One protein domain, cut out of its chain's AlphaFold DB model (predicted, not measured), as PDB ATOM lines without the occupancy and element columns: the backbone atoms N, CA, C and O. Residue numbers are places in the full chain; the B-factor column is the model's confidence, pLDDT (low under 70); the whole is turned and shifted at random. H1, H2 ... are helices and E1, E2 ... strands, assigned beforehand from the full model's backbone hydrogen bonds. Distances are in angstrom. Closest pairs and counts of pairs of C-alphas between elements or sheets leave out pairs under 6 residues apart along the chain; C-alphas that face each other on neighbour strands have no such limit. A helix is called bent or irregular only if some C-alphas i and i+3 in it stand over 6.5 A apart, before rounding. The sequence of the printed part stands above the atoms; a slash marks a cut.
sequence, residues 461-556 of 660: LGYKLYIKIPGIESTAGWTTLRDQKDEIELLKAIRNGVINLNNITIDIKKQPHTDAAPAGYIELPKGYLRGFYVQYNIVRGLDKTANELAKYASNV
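AT A GLANCE: This is residues 461 to 556 of the 660 residues of the protein "Putative secreted protein (Por secretion system target)" of Dysgonomonas alginatilytica (UniProt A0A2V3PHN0). A two-stranded antiparallel ribbon, E1 and E2, has H3 near one side of it, and H4 packs on both H3 and H2, with H1 at a corner beyond H2. A long stretch with no named element, residues 513 to 527, leads from E2 to H3 and is tied to E1 on the way by a short pairing at residues 522 to 523. The printed part has 96 residues with four named helices and two named strands, in the order E1, H1, H2, E2, H3, H4. Its class is mixed, helices and strands, with under half of the residues in named elements. The whole is compact, with a radius of gyration of the C-alphas of 12.7 A, and spans 35 by 26 by 22 A.

IN THESE COORDINATES: E1 is residues 463 to 468, 16.8 A long, and begins at C-alpha 463 (182.433, 134.589, 135.308). E2 is residues 507 to 512, 16.7 A long. H3, residues 528 to 539, is the longest helix at 14.9 A; it is neither bent nor irregular, but only just: C-alphas 536 and 539 are 6.1 A apart. H4 is residues 546 to 554, 11.9 A long, and ends at C-alpha 554 (199.757, 152.207, 137.441). H2 is residues 488 to 495, 10.5 A long, and H1 is residues 479 to 484, 8.5 A long.

HOW THE PARTS SIT: E1 and E2 are antiparallel neighbours at 156 degrees; N 466 and O 509 are 2.8 A apart and N 511 and O 464 3.0 A, both within hydrogen-bond range. Residues 466 to 467 of E1 also pair, antiparallel, with residues 522 to 523. H3 is near both strands, with 5 pairs of C-alphas within 10 A for each, made by its residues 529 to 538. H3 touches H4 with residues 528 to 533 alone; the closest C-alphas are those of Tyr 528 and Ala 553, 5.2 A apart, and the helices run opposite ways at a steep tilt of 47 degrees. The closest C-alphas of E2 and H4 are those of Asp 507 and Ala 546, 5.9 A apart. H4 touches H2 about perpendicular, at 86 degrees, closest at the C-alphas of Leu 491 and Ser 554, 4.9 A apart. H2 and H1 touch only at the corner, closest at the C-alphas of Leu 481 and Glu 489, 6.6 A apart. H1 is apart from E2, H3 and H4. Every O i to N i+4 pair is within hydrogen-bond range in H1, H2 and H4; in H3 it is 7 of 8.

THE WHOLE: The two C-alphas farthest apart are those of Asn 496 and Thr 514, at 36.7 A. The printed part has no cut. The links H2 to E2, 11 residues, and E2 to H3, 15 residues, are long. The mean pLDDT of the printed part is 79.2; residues 472 to 484 and 540 to 542 are under 70, and the mean of H1 is 55.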
ATOM      1  N   LEU A 461     177.912 136.790 139.135       79.88
ATOM      2  CA  LEU A 461     178.702 137.337 138.029       79.88
ATOM      3  C   LEU A 461     178.597 136.472 136.770       79.88
ATOM      4  O   LEU A 461     178.565 137.003 135.659       79.88
ATOM      5  N   GLY A 462     178.565 135.150 136.938       77.94
ATOM      6  CA  GLY A 462     178.634 134.163 135.865       77.94
ATOM      7  C   GLY A 462     180.056 133.893 135.361       77.94
ATOM      8  O   GLY A 462     180.260 132.920 134.636       77.94
ATOM      9  N   TYR A 463     181.050 134.690 135.770       84.44
ATOM     10  CA  TYR A 463     182.433 134.589 135.308       84.44
ATOM     11  C   TYR A 463     183.463 134.773 136.426       84.44
ATOM     12  O   TYR A 463     183.172 135.311 137.493       84.44
ATOM     13  N   LYS A 464     184.699 134.373 136.124       87.81
ATOM     14  CA  LYS A 464     185.918 134.736 136.850       87.81
ATOM     15  C   LYS A 464     186.923 135.384 135.905       87.81
ATOM     16  O   LYS A 464     186.912 135.122 134.702       87.81
ATOM     17  N   LEU A 465     187.783 136.228 136.467       92.81
ATOM     18  CA  LEU A 465     188.891 136.856 135.756       92.81
ATOM     19  C   LEU A 465     190.203 136.291 136.277       92.81
ATOM     20  O   LEU A 465     190.408 136.187 137.485       92.81
ATOM     21  N   TYR A 466     191.091 135.962 135.354       91.69
ATOM     22  CA  TYR A 466     192.376 135.352 135.632       91.69
ATOM     23  C   TYR A 466     193.483 136.163 134.979       91.69
ATOM     24  O   TYR A 466     193.326 136.586 133.838       91.69
ATOM     25  N   ILE A 467     194.603 136.353 135.669       90.19
ATOM     26  CA  ILE A 467     195.764 137.094 135.175       90.19
ATOM     27  C   ILE A 467     196.991 136.191 135.084       90.19
ATOM     28  O   ILE A 467     197.233 135.347 135.951       90.19
ATOM     29  N   LYS A 468     197.778 136.394 134.028       87.00
ATOM     30  CA  LYS A 468     199.106 135.812 133.856       87.00
ATOM     31  C   LYS A 468     200.080 136.872 133.370       87.00
ATOM     32  O   LYS A 468     199.777 137.643 132.461       87.00
ATOM     33  N   ILE A 469     201.272 136.857 133.953       83.31
ATOM     34  CA  ILE A 469     202.409 137.650 133.497       83.31
ATOM     35  C   ILE A 469     203.563 136.680 133.198       83.31
ATOM     36  O   ILE A 469     204.173 136.162 134.136       83.31
ATOM     37  N   PRO A 470     203.838 136.385 131.913       76.75
ATOM     38  CA  PRO A 470     204.881 135.458 131.511       76.75
ATOM     39  C   PRO A 470     206.254 135.828 132.071       76.75
ATOM     40  O   PRO A 470     206.660 136.988 132.009       76.75
ATOM     41  N   GLY A 471     206.977 134.842 132.598       71.06
ATOM     42  CA  GLY A 471     208.302 135.018 133.197       71.06
ATOM     43  C   GLY A 471     208.291 135.462 134.662       71.06
ATOM     44  O   GLY A 471     209.363 135.614 135.249       71.06
ATOM     45  N   ILE A 472     207.118 135.666 135.271       65.31
ATOM     46  CA  ILE A 472     206.999 135.994 136.698       65.31
ATOM     47  C   ILE A 472     206.044 135.048 137.444       65.31
ATOM     48  O   ILE A 472     205.580 135.347 138.540       65.31
ATOM     49  N   GLU A 473     205.785 133.862 136.891       62.50
ATOM     50  CA  GLU A 473     204.758 132.943 137.393       62.50
ATOM     51  C   GLU A 473     205.104 132.238 138.721       62.50
ATOM     52  O   GLU A 473     204.226 131.609 139.309       62.50
ATOM     53  N   SER A 474     206.355 132.297 139.202       53.66
ATOM     54  CA  SER A 474     206.839 131.414 140.284       53.66
ATOM     55  C   SER A 474     207.671 132.065 141.397       53.66
ATOM     56  O   SER A 474     208.236 131.353 142.226       53.66
ATOM     57  N   THR A 475     207.754 133.395 141.484       44.59
ATOM     58  CA  THR A 475     208.522 134.038 142.570       44.59
ATOM     59  C   THR A 475     207.652 134.380 143.777       44.59
ATOM     60  O   THR A 475     206.500 134.789 143.642       44.59
ATOM     61  N   ALA A 476     208.248 134.294 144.971       49.03
ATOM     62  CA  ALA A 476     207.661 134.687 146.257       49.03
ATOM     63  C   ALA A 476     207.087 136.130 146.293       49.03
ATOM     64  O   ALA A 476     206.372 136.489 147.228       49.03
ATOM     65  N   GLY A 477     207.376 136.954 145.276       49.44
ATOM     66  CA  GLY A 477     206.827 138.300 145.094       49.44
ATOM     67  C   GLY A 477     205.437 138.369 144.445       49.44
ATOM     68  O   GLY A 477     204.820 139.421 144.513       49.44
ATOM     69  N   TRP A 478     204.926 137.282 143.849       55.34
ATOM     70  CA  TRP A 478     203.544 137.206 143.329       55.34
ATOM     71  C   TRP A 478     202.559 136.584 144.316       55.34
ATOM     72  O   TRP A 478     201.358 136.845 144.248       55.34
ATOM     73  N   THR A 479     203.061 135.796 145.267       51.00
ATOM     74  CA  THR A 479     202.276 135.255 146.387       51.00
ATOM     75  C   THR A 479     201.615 136.355 147.215       51.00
ATOM     76  O   THR A 479     200.503 136.162 147.685       51.00
ATOM     77  N   THR A 480     202.217 137.546 147.305       54.53
ATOM     78  CA  THR A 480     201.619 138.694 148.005       54.53
ATOM     79  C   THR A 480     200.320 139.167 147.359       54.53
ATOM     80  O   THR A 480     199.370 139.413 148.084       54.53
ATOM     81  N   LEU A 481     200.212 139.217 146.027       54.38
ATOM     82  CA  LEU A 481     198.961 139.576 145.339       54.38
ATOM     83  C   LEU A 481     197.850 138.549 145.582       54.38
ATOM     84  O   LEU A 481     196.686 138.902 145.768       54.38
ATOM     85  N   ARG A 482     198.228 137.266 145.614       51.81
ATOM     86  CA  ARG A 482     197.316 136.155 145.910       51.81
ATOM     87  C   ARG A 482     196.788 136.218 147.347       51.81
ATOM     88  O   ARG A 482     195.613 135.933 147.563       51.81
ATOM     89  N   ASP A 483     197.633 136.609 148.297       59.03
ATOM     90  CA  ASP A 483     197.289 136.643 149.722       59.03
ATOM     91  C   ASP A 483     196.640 137.974 150.154       59.03
ATOM     92  O   ASP A 483     195.823 137.991 151.075       59.03
ATOM     93  N   GLN A 484     196.956 139.089 149.482       61.91
ATOM     94  CA  GLN A 484     196.503 140.439 149.855       61.91
ATOM     95  C   GLN A 484     195.173 140.863 149.227       61.91
ATOM     96  O   GLN A 484     194.688 141.940 149.555       61.91
ATOM     97  N   LYS A 485     194.567 140.047 148.351       74.31
ATOM     98  CA  LYS A 485     193.274 140.330 147.682       74.31
ATOM     99  C   LYS A 485     193.253 141.604 146.812       74.31
ATOM    100  O   LYS A 485     192.219 141.899 146.213       74.31
ATOM    101  N   ASP A 486     194.390 142.289 146.682       77.81
ATOM    102  CA  ASP A 486     194.596 143.546 145.960       77.81
ATOM    103  C   ASP A 486     195.760 143.420 144.960       77.81
ATOM    104  O   ASP A 486     196.706 142.665 145.178       77.81
ATOM    105  N   GLU A 487     195.710 144.185 143.873       81.94
ATOM    106  CA  GLU A 487     196.744 144.335 142.843       81.94
ATOM    107  C   GLU A 487     197.869 145.341 143.183       81.94
ATOM    108  O   GLU A 487     198.778 145.550 142.376       81.94
ATOM    109  N   ILE A 488     197.830 146.002 144.344       77.56
ATOM    110  CA  ILE A 488     198.697 147.150 144.662       77.56
ATOM    111  C   ILE A 488     200.204 146.896 144.472       77.56
ATOM    112  O   ILE A 488     200.925 147.783 144.006       77.56
ATOM    113  N   GLU A 489     200.700 145.696 144.779       76.25
ATOM    114  CA  GLU A 489     202.121 145.357 144.612       76.25
ATOM    115  C   GLU A 489     202.532 145.263 143.132       76.25
ATOM    116  O   GLU A 489     203.624 145.707 142.768       76.25
ATOM    117  N   LEU A 490     201.633 144.802 142.251       80.12
ATOM    118  CA  LEU A 490     201.836 144.833 140.798       80.12
ATOM    119  C   LEU A 490     201.974 146.278 140.319       80.12
ATOM    120  O   LEU A 490     202.909 146.611 139.588       80.12
ATOM    121  N   LEU A 491     201.071 147.158 140.760       81.38
ATOM    122  CA  LEU A 491     201.089 148.561 140.350       81.38
ATOM    123  C   LEU A 491     202.348 149.282 140.837       81.38
ATOM    124  O   LEU A 491     202.951 150.035 140.070       81.38
ATOM    125  N   LYS A 492     202.793 149.022 142.074       76.56
ATOM    126  CA  LYS A 492     204.069 149.538 142.602       76.56
ATOM    127  C   LYS A 492     205.258 149.064 141.768       76.56
ATOM    128  O   LYS A 492     206.124 149.872 141.438       76.56
ATOM    129  N   ALA A 493     205.298 147.783 141.402       76.44
ATOM    130  CA  ALA A 493     206.365 147.235 140.571       76.44
ATOM    131  C   ALA A 493     206.409 147.894 139.179       76.44
ATOM    132  O   ALA A 493     207.493 148.203 138.682       76.44
ATOM    133  N   ILE A 494     205.249 148.177 138.578       78.69
ATOM    134  CA  ILE A 494     205.157 148.912 137.308       78.69
ATOM    135  C   ILE A 494     205.636 150.365 137.477       78.69
ATOM    136  O   ILE A 494     206.495 150.815 136.719       78.69
ATOM    137  N   ARG A 495     205.136 151.096 138.487       77.69
ATOM    138  CA  ARG A 495     205.507 152.506 138.761       77.69
ATOM    139  C   ARG A 495     207.004 152.687 138.990       77.69
ATOM    140  O   ARG A 495     207.611 153.609 138.454       77.69
ATOM    141  N   ASN A 496     207.602 151.780 139.758       74.88
ATOM    142  CA  ASN A 496     209.025 151.812 140.090       74.88
ATOM    143  C   ASN A 496     209.921 151.296 138.950       74.88
ATOM    144  O   ASN A 496     211.136 151.216 139.118       74.88
ATOM    145  N   GLY A 497     209.342 150.919 137.803       74.25
ATOM    146  CA  GLY A 497     210.078 150.412 136.646       74.25
ATOM    147  C   GLY A 497     210.681 149.019 136.845       74.25
ATOM    148  O   GLY A 497     211.514 148.605 136.041       74.25
ATOM    149  N   VAL A 498     210.269 148.290 137.890       75.81
ATOM    150  CA  VAL A 498     210.638 146.879 138.093       75.81
ATOM    151  C   VAL A 498     210.012 146.026 136.992       75.81
ATOM    152  O   VAL A 498     210.675 145.166 136.419       75.81
ATOM    153  N   ILE A 499     208.750 146.309 136.655       75.94
ATOM    154  CA  ILE A 499     208.057 145.725 135.506       75.94
ATOM    155  C   ILE A 499     207.969 146.783 134.408       75.94
ATOM    156  O   ILE A 499     207.286 147.795 134.553       75.94
ATOM    157  N   ASN A 500     208.637 146.533 133.281       81.50
ATOM    158  CA  ASN A 500     208.528 147.375 132.096       81.50
ATOM    159  C   ASN A 500     207.439 146.826 131.164       81.50
ATOM    160  O   ASN A 500     207.669 145.850 130.451       81.50
ATOM    161  N   LEU A 501     206.274 147.485 131.143       77.44
ATOM    162  CA  LEU A 501     205.115 147.099 130.323       77.44
ATOM    163  C   LEU A 501     205.384 147.065 128.809       77.44
ATOM    164  O   LEU A 501     204.591 146.476 128.082       77.44
ATOM    165  N   ASN A 502     206.472 147.670 128.321       81.19
ATOM    166  CA  ASN A 502     206.851 147.585 126.906       81.19
ATOM    167  C   ASN A 502     207.552 146.263 126.552       81.19
ATOM    168  O   ASN A 502     207.629 145.910 125.381       81.19
ATOM    169  N   ASN A 503     208.065 145.547 127.556       80.69
ATOM    170  CA  ASN A 503     208.895 144.353 127.375       80.69
ATOM    171  C   ASN A 503     208.203 143.075 127.871       80.69
ATOM    172  O   ASN A 503     208.808 142.006 127.858       80.69
ATOM    173  N   ILE A 504     206.968 143.184 128.358       80.50
ATOM    174  CA  ILE A 504     206.214 142.072 128.926       80.50
ATOM    175  C   ILE A 504     204.774 142.123 128.448       80.50
ATOM    176  O   ILE A 504     204.227 143.203 128.250       80.50
ATOM    177  N   THR A 505     204.148 140.963 128.312       85.06
ATOM    178  CA  THR A 505     202.735 140.859 127.942       85.06
ATOM    179  C   THR A 505     201.942 140.434 129.160       85.06
ATOM    180  O   THR A 505     202.138 139.340 129.668       85.06
ATOM    181  N   ILE A 506     201.038 141.280 129.630       88.19
ATOM    182  CA  ILE A 506     200.036 140.885 130.615       88.19
ATOM    183  C   ILE A 506     198.898 140.227 129.847       88.19
ATOM    184  O   ILE A 506     198.443 140.760 128.837       88.19
ATOM    185  N   ASP A 507     198.432 139.082 130.329       90.25
ATOM    186  CA  ASP A 507     197.243 138.437 129.790       90.25
ATOM    187  C   ASP A 507     196.160 138.326 130.862       90.25
ATOM    188  O   ASP A 507     196.433 137.901 131.987       90.25
ATOM    189  N   ILE A 508     194.934 138.712 130.504       93.12
ATOM    190  CA  ILE A 508     193.747 138.589 131.354       93.12
ATOM    191  C   ILE A 508     192.695 137.772 130.612       93.12
ATOM    192  O   ILE A 508     192.242 138.153 129.533       93.12
ATOM    193  N   LYS A 509     192.253 136.681 131.238       91.25
ATOM    194  CA  LYS A 509     191.219 135.790 130.714       91.25
ATOM    195  C   LYS A 509     189.959 135.853 131.556       91.25
ATOM    196  O   LYS A 509     190.003 135.638 132.765       91.25
ATOM    197  N   LYS A 510     188.831 136.086 130.889       91.25
ATOM    198  CA  LYS A 510     187.493 135.848 131.431       91.25
ATOM    199  C   LYS A 510     187.100 134.405 131.130       91.25
ATOM    200  O   LYS A 510     187.229 133.966 129.993       91.25
ATOM    201  N   GLN A 511     186.624 133.687 132.137       84.06
ATOM    202  CA  GLN A 511     186.088 132.332 131.988       84.06
ATOM    203  C   GLN A 511     184.751 132.195 132.710       84.06
ATOM    204  O   GLN A 511     184.516 132.946 133.664       84.06
ATOM    205  N   PRO A 512     183.901 131.233 132.312       86.31
ATOM    206  CA  PRO A 512     182.772 130.805 133.124       86.31
ATOM    207  C   PRO A 512     183.203 130.526 134.567       86.31
ATOM    208  O   PRO A 512     184.269 129.973 134.828       86.31
ATOM    209  N   HIS A 513     182.382 130.924 135.535       81.56
ATOM    210  CA  HIS A 513     182.724 130.759 136.952       81.56
ATOM    211  C   HIS A 513     182.848 129.292 137.408       81.56
ATOM    212  O   HIS A 513     183.449 129.034 138.456       81.56
ATOM    213  N   THR A 514     182.261 128.367 136.645       85.81
ATOM    214  CA  THR A 514     182.319 126.910 136.830       85.81
ATOM    215  C   THR A 514     183.643 126.303 136.386       85.81
ATOM    216  O   THR A 514     183.978 125.201 136.816       85.81
ATOM    217  N   ASP A 515     184.395 127.010 135.547       87.25
ATOM    218  CA  ASP A 515     185.598 126.477 134.932       87.25
ATOM    219  C   ASP A 515     186.795 126.569 135.879       87.25
ATOM    220  O   ASP A 515     186.940 127.492 136.692       87.25
ATOM    221  N   ALA A 516     187.691 125.588 135.751       89.31
ATOM    222  CA  ALA A 516     188.967 125.603 136.445       89.31
ATOM    223  C   ALA A 516     189.868 126.720 135.898       89.31
ATOM    224  O   ALA A 516     189.882 126.990 134.697       89.31
ATOM    225  N   ALA A 517     190.668 127.318 136.787       88.19
ATOM    226  CA  ALA A 517     191.638 128.341 136.415       88.19
ATOM    227  C   ALA A 517     192.564 127.844 135.286       88.19
ATOM    228  O   ALA A 517     193.051 126.707 135.358       88.19
ATOM    229  N   PRO A 518     192.868 128.668 134.266       91.00
ATOM    230  CA  PRO A 518     193.761 128.249 133.199       91.00
ATOM    231  C   PRO A 518     195.178 128.015 133.737       91.00
ATOM    232  O   PRO A 518     195.638 128.688 134.661       91.00
ATOM    233  N   ALA A 519     195.908 127.082 133.123       87.38
ATOM    234  CA  ALA A 519     197.249 126.716 133.568       87.38
ATOM    235  C   ALA A 519     198.207 127.925 133.603       87.38
ATOM    236  O   ALA A 519     198.434 128.601 132.595       87.38
ATOM    237  N   GLY A 520     198.801 128.173 134.773       84.06
ATOM    238  CA  GLY A 520     199.727 129.286 135.001       84.06
ATOM    239  C   GLY A 520     199.061 130.654 135.168       84.06
ATOM    240  O   GLY A 520     199.770 131.656 135.130       84.06
ATOM    241  N   TYR A 521     197.738 130.710 135.334       87.44
ATOM    242  CA  TYR A 521     197.032 131.925 135.723       87.44
ATOM    243  C   TYR A 521     196.634 131.848 137.192       87.44
ATOM    244  O   TYR A 521     196.373 130.774 137.738       87.44
ATOM    245  N   ILE A 522     196.536 133.018 137.810       86.00
ATOM    246  CA  ILE A 522     195.915 133.196 139.120       86.00
ATOM    247  C   ILE A 522     194.647 134.026 138.963       86.00
ATOM    248  O   ILE A 522     194.481 134.724 137.963       86.00
ATOM    249  N   GLU A 523     193.734 133.947 139.928       88.12
ATOM    250  CA  GLU A 523     192.564 134.825 139.937       88.12
ATOM    251  C   GLU A 523     193.028 136.283 140.036       88.12
ATOM    252  O   GLU A 523     193.893 136.606 140.850       88.12
ATOM    253  N   LEU A 524     192.497 137.143 139.166       90.88
ATOM    254  CA  LEU A 524     192.827 138.562 139.135       90.88
ATOM    255  C   LEU A 524     192.303 139.221 140.424       90.88
ATOM    256  O   LEU A 524     191.076 139.249 140.607       90.88
ATOM    257  N   PRO A 525     193.188 139.753 141.294       88.94
ATOM    258  CA  PRO A 525     192.775 140.422 142.523       88.94
ATOM    259  C   PRO A 525     191.899 141.646 142.253       88.94
ATOM    260  O   PRO A 525     191.781 142.122 141.121       88.94
ATOM    261  N   LYS A 526     191.268 142.167 143.305       88.00
ATOM    262  CA  LYS A 526     190.507 143.413 143.211       88.00
ATOM    263  C   LYS A 526     191.461 144.600 143.082       88.00
ATOM    264  O   LYS A 526     192.610 144.535 143.505       88.00
ATOM    265  N   GLY A 527     190.969 145.687 142.503       86.94
ATOM    266  CA  GLY A 527     191.738 146.911 142.317       86.94
ATOM    267  C   GLY A 527     191.447 147.607 140.994       86.94
ATOM    268  O   GLY A 527     190.460 147.302 140.314       86.94
ATOM    269  N   TYR A 528     192.289 148.575 140.642       87.19
ATOM    270  CA  TYR A 528     192.103 149.431 139.475       87.19
ATOM    271  C   TYR A 528     192.119 148.658 138.146       87.19
ATOM    272  O   TYR A 528     191.225 148.857 137.333       87.19
ATOM    273  N   LEU A 529     193.069 147.754 137.909       91.12
ATOM    274  CA  LEU A 529     193.200 146.944 136.697       91.12
ATOM    275  C   LEU A 529     191.964 146.070 136.501       91.12
ATOM    276  O   LEU A 529     191.402 146.064 135.403       91.12
ATOM    277  N   ARG A 530     191.490 145.389 137.553       93.12
ATOM    278  CA  ARG A 530     190.225 144.640 137.476       93.12
ATOM    279  C   ARG A 530     189.051 145.563 137.168       93.12
ATOM    280  O   ARG A 530     188.241 145.249 136.298       93.12
ATOM    281  N   GLY A 531     188.970 146.708 137.842       89.06
ATOM    282  CA  GLY A 531     187.885 147.661 137.632       89.06
ATOM    283  C   GLY A 531     187.860 148.216 136.208       89.06
ATOM    284  O   GLY A 531     186.808 148.222 135.573       89.06
ATOM    285  N   PHE A 532     189.020 148.571 135.660       87.19
ATOM    286  CA  PHE A 532     189.152 149.041 134.287       87.19
ATOM    287  C   PHE A 532     188.843 147.949 133.270       87.19
ATOM    288  O   PHE A 532     188.207 148.224 132.257       87.19
ATOM    289  N   TYR A 533     189.240 146.702 133.533       90.94
ATOM    290  CA  TYR A 533     188.863 145.580 132.676       90.94
ATOM    291  C   TYR A 533     187.342 145.415 132.634       90.94
ATOM    292  O   TYR A 533     186.751 145.320 131.557       90.94
ATOM    293  N   VAL A 534     186.683 145.450 133.796       86.06
ATOM    294  CA  VAL A 534     185.220 145.390 133.866       86.06
ATOM    295  C   VAL A 534     184.601 146.577 133.122       86.06
ATOM    296  O   VAL A 534     183.698 146.388 132.313       86.06
ATOM    297  N   GLN A 535     185.106 147.789 133.325       78.00
ATOM    298  CA  GLN A 535     184.598 148.994 132.675       78.00
ATOM    299  C   GLN A 535     184.737 148.959 131.151       78.00
ATOM    300  O   GLN A 535     183.750 149.082 130.423       78.00
ATOM    301  N   TYR A 536     185.966 148.841 130.653       76.12
ATOM    302  CA  TYR A 536     186.258 148.991 129.236       76.12
ATOM    303  C   TYR A 536     185.861 147.740 128.459       76.12
ATOM    304  O   TYR A 536     185.227 147.859 127.413       76.12
ATOM    305  N   ASN A 537     186.139 146.543 128.977       80.06
ATOM    306  CA  ASN A 537     185.971 145.319 128.196       80.06
ATOM    307  C   ASN A 537     184.594 144.695 128.429       80.06
ATOM    308  O   ASN A 537     183.873 144.425 127.474       80.06
ATOM    309  N   ILE A 538     184.156 144.547 129.680       78.88
ATOM    310  CA  ILE A 538     182.868 143.890 129.965       78.88
ATOM    311  C   ILE A 538     181.696 144.846 129.720       78.88
ATOM    312  O   ILE A 538     180.796 144.559 128.925       78.88
ATOM    313  N   VAL A 539     181.710 146.008 130.371       72.50
ATOM    314  CA  VAL A 539     180.606 146.971 130.315       72.50
ATOM    315  C   VAL A 539     180.577 147.667 128.956       72.50
ATOM    316  O   VAL A 539     179.555 147.619 128.272       72.50
ATOM    317  N   ARG A 540     181.694 148.266 128.521       68.75
ATOM    318  CA  ARG A 540     181.745 149.032 127.263       68.75
ATOM    319  C   ARG A 540     182.028 148.179 126.017       68.75
ATOM    320  O   ARG A 540     181.570 148.558 124.949       68.75
ATOM    321  N   GLY A 541     182.670 147.011 126.129       67.44
ATOM    322  CA  GLY A 541     182.983 146.165 124.960       67.44
ATOM    323  C   GLY A 541     184.063 146.749 124.047       67.44
ATOM    324  O   GLY A 541     183.949 146.644 122.833       67.44
ATOM    325  N   LEU A 542     185.048 147.440 124.621       68.12
ATOM    326  CA  LEU A 542     186.113 148.134 123.890       68.12
ATOM    327  C   LEU A 542     187.386 147.293 123.711       68.12
ATOM    328  O   LEU A 542     188.313 147.764 123.058       68.12
ATOM    329  N   ASP A 543     187.440 146.095 124.303       77.81
ATOM    330  CA  ASP A 543     188.522 145.111 124.153       77.81
ATOM    331  C   ASP A 543     189.942 145.686 124.312       77.81
ATOM    332  O   ASP A 543     190.868 145.367 123.566       77.81
ATOM    333  N   LYS A 544     190.128 146.542 125.322       81.25
ATOM    334  CA  LYS A 544     191.432 147.088 125.703       81.25
ATOM    335  C   LYS A 544     192.375 145.977 126.144       81.25
ATOM    336  O   LYS A 544     191.991 145.067 126.888       81.25
ATOM    337  N   THR A 545     193.635 146.083 125.732       88.06
ATOM    338  CA  THR A 545     194.669 145.120 126.118       88.06
ATOM    339  C   THR A 545     194.993 145.246 127.606       88.06
ATOM    340  O   THR A 545     194.956 146.337 128.179       88.06
ATOM    341  N   ALA A 546     195.373 144.141 128.251       89.88
ATOM    342  CA  ALA A 546     195.713 144.169 129.672       89.88
ATOM    343  C   ALA A 546     196.910 145.093 129.977       89.88
ATOM    344  O   ALA A 546     196.938 145.713 131.036       89.88
ATOM    345  N   ASN A 547     197.854 145.261 129.045       88.50
ATOM    346  CA  ASN A 547     198.961 146.215 129.174       88.50
ATOM    347  C   ASN A 547     198.493 147.676 129.190       88.50
ATOM    348  O   ASN A 547     198.994 148.460 129.994       88.50
ATOM    349  N   GLU A 548     197.547 148.055 128.323       85.56
ATOM    350  CA  GLU A 548     196.969 149.407 128.337       85.56
ATOM    351  C   GLU A 548     196.273 149.678 129.669       85.56
ATOM    352  O   GLU A 548     196.517 150.702 130.305       85.56
ATOM    353  N   LEU A 549     195.459 148.725 130.130       87.56
ATOM    354  CA  LEU A 549     194.737 148.850 131.393       87.56
ATOM    355  C   LEU A 549     195.689 148.885 132.596       87.56
ATOM    356  O   LEU A 549     195.489 149.679 133.511       87.56
ATOM    357  N   ALA A 550     196.759 148.086 132.581       88.31
ATOM    358  CA  ALA A 550     197.774 148.094 133.632       88.31
ATOM    359  C   ALA A 550     198.564 149.405 133.655       88.31
ATOM    360  O   ALA A 550     198.941 149.873 134.727       88.31
ATOM    361  N   LYS A 551     198.773 150.030 132.490       83.38
ATOM    362  CA  LYS A 551     199.356 151.371 132.386       83.38
ATOM    363  C   LYS A 551     198.423 152.438 132.960       83.38
ATOM    364  O   LYS A 551     198.897 153.363 133.610       83.38
ATOM    365  N   TYR A 552     197.112 152.328 132.750       81.06
ATOM    366  CA  TYR A 552     196.149 153.222 133.399       81.06
ATOM    367  C   TYR A 552     196.150 153.029 134.916       81.06
ATOM    368  O   TYR A 552     196.344 153.994 135.648       81.06
ATOM    369  N   ALA A 553     196.032 151.783 135.380       84.50
ATOM    370  CA  ALA A 553     196.051 151.423 136.797       84.50
ATOM    371  C   ALA A 553     197.333 151.891 137.507       84.50
ATOM    372  O   ALA A 553     197.289 152.437 138.613       84.50
ATOM    373  N   SER A 554     198.492 151.759 136.862       81.81
ATOM    374  CA  SER A 554     199.757 152.207 137.441       81.81
ATOM    375  C   SER A 554     199.908 153.729 137.477       81.81
ATOM    376  O   SER A 554     200.680 154.215 138.291       81.81
ATOM    377  N   ASN A 555     199.153 154.506 136.704       77.44
ATOM    378  CA  ASN A 555     199.172 155.972 136.800       77.44
ATOM    379  C   ASN A 555     198.212 156.527 137.863       77.44
ATOM    380  O   ASN A 555     198.193 157.734 138.116       77.44
ATOM    381  N   VAL A 556     197.413 155.666 138.498       73.25
ATOM    382  CA  VAL A 556     196.538 156.073 139.597       73.25
ATOM    383  C   VAL A 556     197.357 156.209 140.870       73.25
ATOM    384  O   VAL A 556     197.559 155.245 141.608       73.25
TER     385      VAL A 556